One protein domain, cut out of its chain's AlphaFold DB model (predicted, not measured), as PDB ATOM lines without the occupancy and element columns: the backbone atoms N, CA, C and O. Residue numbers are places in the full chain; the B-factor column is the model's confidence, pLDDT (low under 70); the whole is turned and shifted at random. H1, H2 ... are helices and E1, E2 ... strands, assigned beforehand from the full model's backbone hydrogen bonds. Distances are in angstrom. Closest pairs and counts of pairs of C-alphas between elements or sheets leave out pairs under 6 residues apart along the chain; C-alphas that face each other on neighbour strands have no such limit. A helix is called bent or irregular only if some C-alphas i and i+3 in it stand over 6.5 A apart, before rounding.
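Overview. This is residues 33 to 96 of the 97 residues of an uncharacterized protein of Marinobacter adhaerens (strain DSM 23420 / HP15) (UniProt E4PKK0). A long, bent strand E2 folds back into short E3 as a two-stranded antiparallel hairpin; its tip and helix H2 lie at opposite ends of an elongated shape. Beside this row sit short E1, near E2, and small H1, next to H2. There are 64 printed residues, in order E1, H1, E2, E3, H2, mixed helices and strands, only just compact, close to loose: radius of gyration of the C-alphas 12.5 A, spans 42 by 21 by 19 A.

Arrangement. Look first at E2, residues 65 to 74, which bends by 58 degrees at residue 69, and E3, residues 77 to 80: in this hairpin N 71 and O 79 are 2.8 A apart. H2, residues 83 to 94, only just touches H1, residues 54 to 58, with 3 pairs of C-alphas within 8 A, through its residues 89 to 93 alone; the closest C-alphas, Tyr 56 and Ser 89, are 5.8 A apart. E1, residues 37 to 39, is near E2; its residues 37 to 38 pair antiparallel with 46 to 47. In H1 and H2 every O i to N i+4 pair is within hydrogen-bond range.

Along the chain. Find C-alpha 37 at (-14.900, -41.980, 29.497), where E1 begins. E2 spans 24.7 A; H2 spans 16.5 A, to C-alpha 94 at (-5.253, -20.265, 29.924).

Size, cuts and confidence. The C-alphas of Leu 75 and Arg 96 are farthest apart, 42.1 A. The printed part has no cut; the E1 to H1 link is long. Residues 73 to 74 have pLDDT under 70.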
ATOM      1  N   THR A  33     -11.638 -44.887  32.428       95.50
ATOM      2  CA  THR A  33     -11.265 -46.168  31.792       95.50
ATOM      3  C   THR A  33     -10.698 -45.971  30.389       95.50
ATOM      4  O   THR A  33      -9.772 -46.677  29.995       95.50
ATOM      5  N   GLU A  34     -11.180 -44.954  29.678       94.12
ATOM      6  CA  GLU A  34     -10.629 -44.451  28.416       94.12
ATOM      7  C   GLU A  34     -10.580 -42.920  28.477       94.12
ATOM      8  O   GLU A  34     -11.225 -42.308  29.330       94.12
ATOM      9  N   THR A  35      -9.843 -42.272  27.572       94.81
ATOM     10  CA  THR A  35      -9.819 -40.805  27.491       94.81
ATOM     11  C   THR A  35     -11.240 -40.249  27.438       94.81
ATOM     12  O   THR A  35     -12.004 -40.573  26.531       94.81
ATOM     13  N   ALA A  36     -11.584 -39.402  28.412       93.75
ATOM     14  CA  ALA A  36     -12.902 -38.782  28.551       93.75
ATOM     15  C   ALA A  36     -14.090 -39.750  28.773       93.75
ATOM     16  O   ALA A  36     -15.238 -39.325  28.645       93.75
ATOM     17  N   HIS A  37     -13.854 -41.016  29.128       95.50
ATOM     18  CA  HIS A  37     -14.900 -41.980  29.497       95.50
ATOM     19  C   HIS A  37     -14.688 -42.459  30.934       95.50
ATOM     20  O   HIS A  37     -13.599 -42.906  31.301       95.50
ATOM     21  N   PHE A  38     -15.728 -42.336  31.760       95.62
ATOM     22  CA  PHE A  38     -15.623 -42.505  33.207       95.62
ATOM     23  C   PHE A  38     -16.653 -43.493  33.744       95.62
ATOM     24  O   PHE A  38     -17.851 -43.367  33.481       95.62
ATOM     25  N   GLU A  39     -16.197 -44.429  34.570       95.81
ATOM     26  CA  GLU A  39     -17.019 -45.503  35.124       95.81
ATOM     27  C   GLU A  39     -16.993 -45.529  36.654       95.81
ATOM     28  O   GLU A  39     -16.012 -45.162  37.305       95.81
ATOM     29  N   HIS A  40     -18.105 -45.979  37.232       93.38
ATOM     30  CA  HIS A  40     -18.262 -46.211  38.660       93.38
ATOM     31  C   HIS A  40     -19.246 -47.367  38.883       93.38
ATOM     32  O   HIS A  40     -20.186 -47.546  38.116       93.38
ATOM     33  N   SER A  41     -19.072 -48.145  39.952       90.69
ATOM     34  CA  SER A  41     -19.896 -49.335  40.222       90.69
ATOM     35  C   SER A  41     -21.362 -49.018  40.545       90.69
ATOM     36  O   SER A  41     -22.260 -49.771  40.179       90.69
ATOM     37  N   SER A  42     -21.604 -47.902  41.234       87.31
ATOM     38  CA  SER A  42     -22.934 -47.494  41.721       87.31
ATOM     39  C   SER A  42     -23.596 -46.354  40.939       87.31
ATOM     40  O   SER A  42     -24.691 -45.937  41.315       87.31
ATOM     41  N   TYR A  43     -22.949 -45.814  39.902       86.62
ATOM     42  CA  TYR A  43     -23.472 -44.674  39.140       86.62
ATOM     43  C   TYR A  43     -23.355 -44.914  37.629       86.62
ATOM     44  O   TYR A  43     -22.492 -45.682  37.208       86.62
ATOM     45  N   PRO A  44     -24.205 -44.272  36.804       87.00
ATOM     46  CA  PRO A  44     -24.093 -44.356  35.351       87.00
ATOM     47  C   PRO A  44     -22.737 -43.849  34.857       87.00
ATOM     48  O   PRO A  44     -22.177 -42.921  35.438       87.00
ATOM     49  N   ALA A  45     -22.246 -44.423  33.759       91.94
ATOM     50  CA  ALA A  45     -21.031 -43.937  33.121       91.94
ATOM     51  C   ALA A  45     -21.200 -42.488  32.633       91.94
ATOM     52  O   ALA A  45     -22.280 -42.083  32.191       91.94
ATOM     53  N   ILE A  46     -20.114 -41.723  32.696       92.19
ATOM     54  CA  ILE A  46     -20.040 -40.364  32.165       92.19
ATOM     55  C   ILE A  46     -19.204 -40.432  30.887       92.19
ATOM     56  O   ILE A  46     -18.021 -40.754  30.939       92.19
ATOM     57  N   ASP A  47     -19.815 -40.110  29.749       93.06
ATOM     58  CA  ASP A  47     -19.134 -40.059  28.454       93.06
ATOM     59  C   ASP A  47     -18.951 -38.600  28.025       93.06
ATOM     60  O   ASP A  47     -19.917 -37.867  27.805       93.06
ATOM     61  N   GLN A  48     -17.696 -38.165  27.953       93.38
ATOM     62  CA  GLN A  48     -17.282 -36.826  27.534       93.38
ATOM     63  C   GLN A  48     -16.436 -36.867  26.259       93.38
ATOM     64  O   GLN A  48     -15.838 -35.857  25.901       93.38
ATOM     65  N   ARG A  49     -16.395 -37.992  25.536       91.44
ATOM     66  CA  ARG A  49     -15.591 -38.122  24.305       91.44
ATOM     67  C   ARG A  49     -16.035 -37.176  23.191       91.44
ATOM     68  O   ARG A  49     -15.253 -36.853  22.313       91.44
ATOM     69  N   SER A  50     -17.287 -36.719  23.238       88.56
ATOM     70  CA  SER A  50     -17.835 -35.712  22.316       88.56
ATOM     71  C   SER A  50     -17.814 -34.283  22.884       88.56
ATOM     72  O   SER A  50     -18.494 -33.406  22.352       88.56
ATOM     73  N   SER A  51     -17.109 -34.032  23.995       87.81
ATOM     74  CA  SER A  51     -17.023 -32.691  24.576       87.81
ATOM     75  C   SER A  51     -16.046 -31.800  23.800       87.81
ATOM     76  O   SER A  51     -15.130 -32.263  23.130       87.81
ATOM     77  N   ASN A  52     -16.210 -30.484  23.924       88.88
ATOM     78  CA  ASN A  52     -15.347 -29.488  23.281       88.88
ATOM     79  C   ASN A  52     -14.066 -29.168  24.081       88.88
ATOM     80  O   ASN A  52     -13.487 -28.098  23.902       88.88
ATOM     81  N   ILE A  53     -13.667 -30.049  25.001       92.12
ATOM     82  CA  ILE A  53     -12.483 -29.897  25.860       92.12
ATOM     83  C   ILE A  53     -11.568 -31.123  25.743       92.12
ATOM     84  O   ILE A  53     -11.045 -31.626  26.736       92.12
ATOM     85  N   GLU A  54     -11.416 -31.639  24.525       91.81
ATOM     86  CA  GLU A  54     -10.686 -32.876  24.249       91.81
ATOM     87  C   GLU A  54      -9.232 -32.810  24.728       91.81
ATOM     88  O   GLU A  54      -8.781 -33.718  25.425       91.81
ATOM     89  N   GLU A  55      -8.509 -31.719  24.448       93.75
ATOM     90  CA  GLU A  55      -7.103 -31.609  24.846       93.75
ATOM     91  C   GLU A  55      -6.945 -31.631  26.371       93.75
ATOM     92  O   GLU A  55      -5.955 -32.153  26.887       93.75
ATOM     93  N   TYR A  56      -7.927 -31.099  27.109       95.50
ATOM     94  CA  TYR A  56      -7.947 -31.201  28.566       95.50
ATOM     95  C   TYR A  56      -8.045 -32.658  29.017       95.50
ATOM     96  O   TYR A  56      -7.271 -33.079  29.874       95.50
ATOM     97  N   TRP A  57      -8.931 -33.451  28.417       95.12
ATOM     98  CA  TRP A  57      -9.055 -34.864  28.768       95.12
ATOM     99  C   TRP A  57      -7.838 -35.690  28.366       95.12
ATOM    100  O   TRP A  57      -7.399 -36.528  29.148       95.12
ATOM    101  N   GLN A  58      -7.248 -35.413  27.203       94.81
ATOM    102  CA  GLN A  58      -6.011 -36.057  26.748       94.81
ATOM    103  C   GLN A  58      -4.807 -35.751  27.651       94.81
ATOM    104  O   GLN A  58      -3.818 -36.479  27.625       94.81
ATOM    105  N   SER A  59      -4.869 -34.682  28.450       94.75
ATOM    106  CA  SER A  59      -3.821 -34.368  29.425       94.75
ATOM    107  C   SER A  59      -3.863 -35.215  30.695       94.75
ATOM    108  O   SER A  59      -2.931 -35.150  31.494       94.75
ATOM    109  N   LEU A  60      -4.936 -35.984  30.893       94.56
ATOM    110  CA  LEU A  60      -5.081 -36.920  32.000       94.56
ATOM    111  C   LEU A  60      -4.722 -38.330  31.524       94.56
ATOM    112  O   LEU A  60      -5.039 -38.719  30.402       94.56
ATOM    113  N   GLU A  61      -4.101 -39.123  32.392       91.94
ATOM    114  CA  GLU A  61      -3.765 -40.509  32.068       91.94
ATOM    115  C   GLU A  61      -4.970 -41.437  32.291       91.94
ATOM    116  O   GLU A  61      -5.624 -41.340  33.340       91.94
ATOM    117  N   PRO A  62      -5.274 -42.368  31.365       90.88
ATOM    118  CA  PRO A  62      -6.226 -43.439  31.632       90.88
ATOM    119  C   PRO A  62      -5.874 -44.184  32.923       90.88
ATOM    120  O   PRO A  62      -4.714 -44.423  33.244       90.88
ATOM    121  N   GLY A  63      -6.896 -44.528  33.692       92.50
ATOM    122  CA  GLY A  63      -6.770 -45.036  35.050       92.50
ATOM    123  C   GLY A  63      -6.726 -43.948  36.126       92.50
ATOM    124  O   GLY A  63      -6.728 -44.295  37.306       92.50
ATOM    125  N   THR A  64      -6.738 -42.660  35.782       94.06
ATOM    126  CA  THR A  64      -6.890 -41.583  36.776       94.06
ATOM    127  C   THR A  64      -8.281 -41.622  37.406       94.06
ATOM    128  O   THR A  64      -9.285 -41.784  36.707       94.06
ATOM    129  N   ASP A  65      -8.349 -41.436  38.724       96.00
ATOM    130  CA  ASP A  65      -9.616 -41.202  39.413       96.00
ATOM    131  C   ASP A  65      -9.979 -39.715  39.315       96.00
ATOM    132  O   ASP A  65      -9.222 -38.836  39.736       96.00
ATOM    133  N   VAL A  66     -11.152 -39.421  38.756       95.25
ATOM    134  CA  VAL A  66     -11.665 -38.060  38.587       95.25
ATOM    135  C   VAL A  66     -12.898 -37.879  39.456       95.25
ATOM    136  O   VAL A  66     -13.874 -38.617  39.349       95.25
ATOM    137  N   VAL A  67     -12.852 -36.881  40.338       95.69
ATOM    138  CA  VAL A  67     -13.967 -36.573  41.236       95.69
ATOM    139  C   VAL A  67     -14.965 -35.662  40.535       95.69
ATOM    140  O   VAL A  67     -14.632 -34.536  40.161       95.69
ATOM    141  N   PHE A  68     -16.200 -36.142  40.434       95.00
ATOM    142  CA  PHE A  68     -17.357 -35.383  39.986       95.00
ATOM    143  C   PHE A  68     -18.291 -35.141  41.178       95.00
ATOM    144  O   PHE A  68     -18.610 -36.092  41.898       95.00
ATOM    145  N   PRO A  69     -18.758 -33.906  41.418       94.38
ATOM    146  CA  PRO A  69     -19.888 -33.690  42.307       94.38
ATOM    147  C   PRO A  69     -21.158 -34.252  41.656       94.38
ATOM    148  O   PRO A  69     -21.482 -33.933  40.512       94.38
ATOM    149  N   VAL A  70     -21.872 -35.108  42.381       92.19
ATOM    150  CA  VAL A  70     -23.085 -35.780  41.907       92.19
ATOM    151  C   VAL A  70     -24.213 -35.523  42.892       92.19
ATOM    152  O   VAL A  70     -24.112 -35.848  44.077       92.19
ATOM    153  N   HIS A  71     -25.317 -34.969  42.404       89.44
ATOM    154  CA  HIS A  71     -26.561 -34.946  43.160       89.44
ATOM    155  C   HIS A  71     -27.156 -36.350  43.150       89.44
ATOM    156  O   HIS A  71     -27.250 -36.995  42.097       89.44
ATOM    157  N   LYS A  72     -27.531 -36.832  44.338       78.75
ATOM    158  CA  LYS A  72     -28.012 -38.200  44.510       78.75
ATOM    159  C   LYS A  72     -29.215 -38.459  43.611       78.75
ATOM    160  O   LYS A  72     -30.038 -37.562  43.416       78.75
ATOM    161  N   PRO A  73     -29.344 -39.692  43.098       68.25
ATOM    162  CA  PRO A  73     -30.406 -40.000  42.178       68.25
ATOM    163  C   PRO A  73     -31.775 -39.836  42.830       68.25
ATOM    164  O   PRO A  73     -32.101 -40.507  43.809       68.25
ATOM    165  N   ALA A  74     -32.590 -38.969  42.243       68.25
ATOM    166  CA  ALA A  74     -34.010 -38.867  42.528       68.25
ATOM    167  C   ALA A  74     -34.762 -39.463  41.339       68.25
ATOM    168  O   ALA A  74     -34.460 -39.138  40.195       68.25
ATOM    169  N   LEU A  75     -35.711 -40.373  41.588       73.50
ATOM    170  CA  LEU A  75     -36.465 -41.054  40.520       73.50
ATOM    171  C   LEU A  75     -35.564 -41.784  39.497       73.50
ATOM    172  O   LEU A  75     -35.893 -41.872  38.319       73.50
ATOM    173  N   GLY A  76     -34.414 -42.303  39.945       72.81
ATOM    174  CA  GLY A  76     -33.463 -43.021  39.087       72.81
ATOM    175  C   GLY A  76     -32.581 -42.129  38.203       72.81
ATOM    176  O   GLY A  76     -31.852 -42.657  37.368       72.81
ATOM    177  N   PHE A  77     -32.611 -40.805  38.387       73.00
ATOM    178  CA  PHE A  77     -31.796 -39.852  37.632       73.00
ATOM    179  C   PHE A  77     -30.703 -39.238  38.508       73.00
ATOM    180  O   PHE A  77     -31.015 -38.507  39.442       73.00
ATOM    181  N   ALA A  78     -29.432 -39.513  38.202       80.06
ATOM    182  CA  ALA A  78     -28.295 -38.836  38.822       80.06
ATOM    183  C   ALA A  78     -27.908 -37.596  38.004       80.06
ATOM    184  O   ALA A  78     -27.830 -37.660  36.777       80.06
ATOM    185  N   LEU A  79     -27.637 -36.482  38.687       87.12
ATOM    186  CA  LEU A  79     -27.189 -35.242  38.053       87.12
ATOM    187  C   LEU A  79     -25.721 -34.992  38.402       87.12
ATOM    188  O   LEU A  79     -25.372 -34.901  39.576       87.12
ATOM    189  N   VAL A  80     -24.882 -34.854  37.379       90.38
ATOM    190  CA  VAL A  80     -23.456 -34.541  37.519       90.38
ATOM    191  C   VAL A  80     -23.249 -33.034  37.389       90.38
ATOM    192  O   VAL A  80     -23.674 -32.438  36.398       90.38
ATOM    193  N   ASP A  81     -22.575 -32.420  38.358       89.81
ATOM    194  CA  ASP A  81     -22.131 -31.030  38.265       89.81
ATOM    195  C   ASP A  81     -20.796 -30.945  37.511       89.81
ATOM    196  O   ASP A  81     -19.736 -31.330  38.007       89.81
ATOM    197  N   MET A  82     -20.846 -30.419  36.288       91.56
ATOM    198  CA  MET A  82     -19.668 -30.240  35.433       91.56
ATOM    199  C   MET A  82     -18.922 -28.924  35.694       91.56
ATOM    200  O   MET A  82     -17.877 -28.685  35.082       91.56
ATOM    201  N   SER A  83     -19.412 -28.057  36.586       90.44
ATOM    202  CA  SER A  83     -18.812 -26.738  36.840       90.44
ATOM    203  C   SER A  83     -17.327 -26.825  37.220       90.44
ATOM    204  O   SER A  83     -16.527 -26.134  36.579       90.44
ATOM    205  N   PRO A  84     -16.898 -27.724  38.136       92.69
ATOM    206  CA  PRO A  84     -15.482 -27.851  38.490       92.69
ATOM    207  C   PRO A  84     -14.612 -28.351  37.332       92.69
ATOM    208  O   PRO A  84     -13.454 -27.955  37.203       92.69
ATOM    209  N   VAL A  85     -15.159 -29.209  36.466       93.06
ATOM    210  CA  VAL A  85     -14.456 -29.691  35.268       93.06
ATOM    211  C   VAL A  85     -14.198 -28.530  34.318       93.06
ATOM    212  O   VAL A  85     -13.072 -28.347  33.862       93.06
ATOM    213  N   TYR A  86     -15.211 -27.699  34.067       92.38
ATOM    214  CA  TYR A  86     -15.054 -26.534  33.202       92.38
ATOM    215  C   TYR A  86     -14.143 -25.459  33.805       92.38
ATOM    216  O   TYR A  86     -13.481 -24.732  33.069       92.38
ATOM    217  N   GLU A  87     -14.069 -25.334  35.128       94.44
ATOM    218  CA  GLU A  87     -13.077 -24.473  35.783       94.44
ATOM    219  C   GLU A  87     -11.651 -24.966  35.549       94.44
ATOM    220  O   GLU A  87     -10.797 -24.187  35.112       94.44
ATOM    221  N   LYS A  88     -11.407 -26.264  35.766       94.50
ATOM    222  CA  LYS A  88     -10.103 -26.894  35.525       94.50
ATOM    223  C   LYS A  88      -9.702 -26.817  34.054       94.50
ATOM    224  O   LYS A  88      -8.567 -26.442  33.759       94.50
ATOM    225  N   SER A  89     -10.625 -27.091  33.132       94.62
ATOM    226  CA  SER A  89     -10.344 -27.002  31.697       94.62
ATOM    227  C   SER A  89     -10.031 -25.564  31.277       94.62
ATOM    228  O   SER A  89      -9.046 -25.323  30.581       94.62
ATOM    229  N   ARG A  90     -10.767 -24.558  31.773       95.62
ATOM    230  CA  ARG A  90     -10.437 -23.143  31.520       95.62
ATOM    231  C   ARG A  90      -9.040 -22.777  32.012       95.62
ATOM    232  O   ARG A  90      -8.328 -22.071  31.301       95.62
ATOM    233  N   ALA A  91      -8.648 -23.228  33.204       96.12
ATOM    234  CA  ALA A  91      -7.302 -22.990  33.728       96.12
ATOM    235  C   ALA A  91      -6.226 -23.630  32.831       96.12
ATOM    236  O   ALA A  91      -5.250 -22.974  32.473       96.12
ATOM    237  N   PHE A  92      -6.464 -24.865  32.390       96.31
ATOM    238  CA  PHE A  92      -5.602 -25.599  31.467       96.31
ATOM    239  C   PHE A  92      -5.376 -24.877  30.129       96.31
ATOM    240  O   PHE A  92      -4.235 -24.764  29.679       96.31
ATOM    241  N   TYR A  93      -6.427 -24.344  29.500       94.62
ATOM    242  CA  TYR A  93      -6.277 -23.593  28.245       94.62
ATOM    243  C   TYR A  93      -5.657 -22.208  28.454       94.62
ATOM    244  O   TYR A  93      -4.947 -21.725  27.576       94.62
ATOM    245  N   ARG A  94      -5.892 -21.555  29.602       95.81
ATOM    246  CA  ARG A  94      -5.253 -20.265  29.924       95.81
ATOM    247  C   ARG A  94      -3.743 -20.393  30.082       95.81
ATOM    248  O   ARG A  94      -3.039 -19.507  29.631       95.81
ATOM    249  N   ALA A  95      -3.259 -21.483  30.674       94.50
ATOM    250  CA  ALA A  95      -1.828 -21.716  30.870       94.50
ATOM    251  C   ALA A  95      -1.046 -21.971  29.563       94.50
ATOM    252  O   ALA A  95       0.179 -21.986  29.584       94.50
ATOM    253  N   ARG A  96      -1.742 -22.197  28.440       87.25
ATOM    254  CA  ARG A  96      -1.143 -22.402  27.109       87.25
ATOM    255  C   ARG A  96      -1.224 -21.186  26.185       87.25
ATOM    256  O   ARG A  96      -0.801 -21.289  25.037       87.25
TER     257      ARG A  96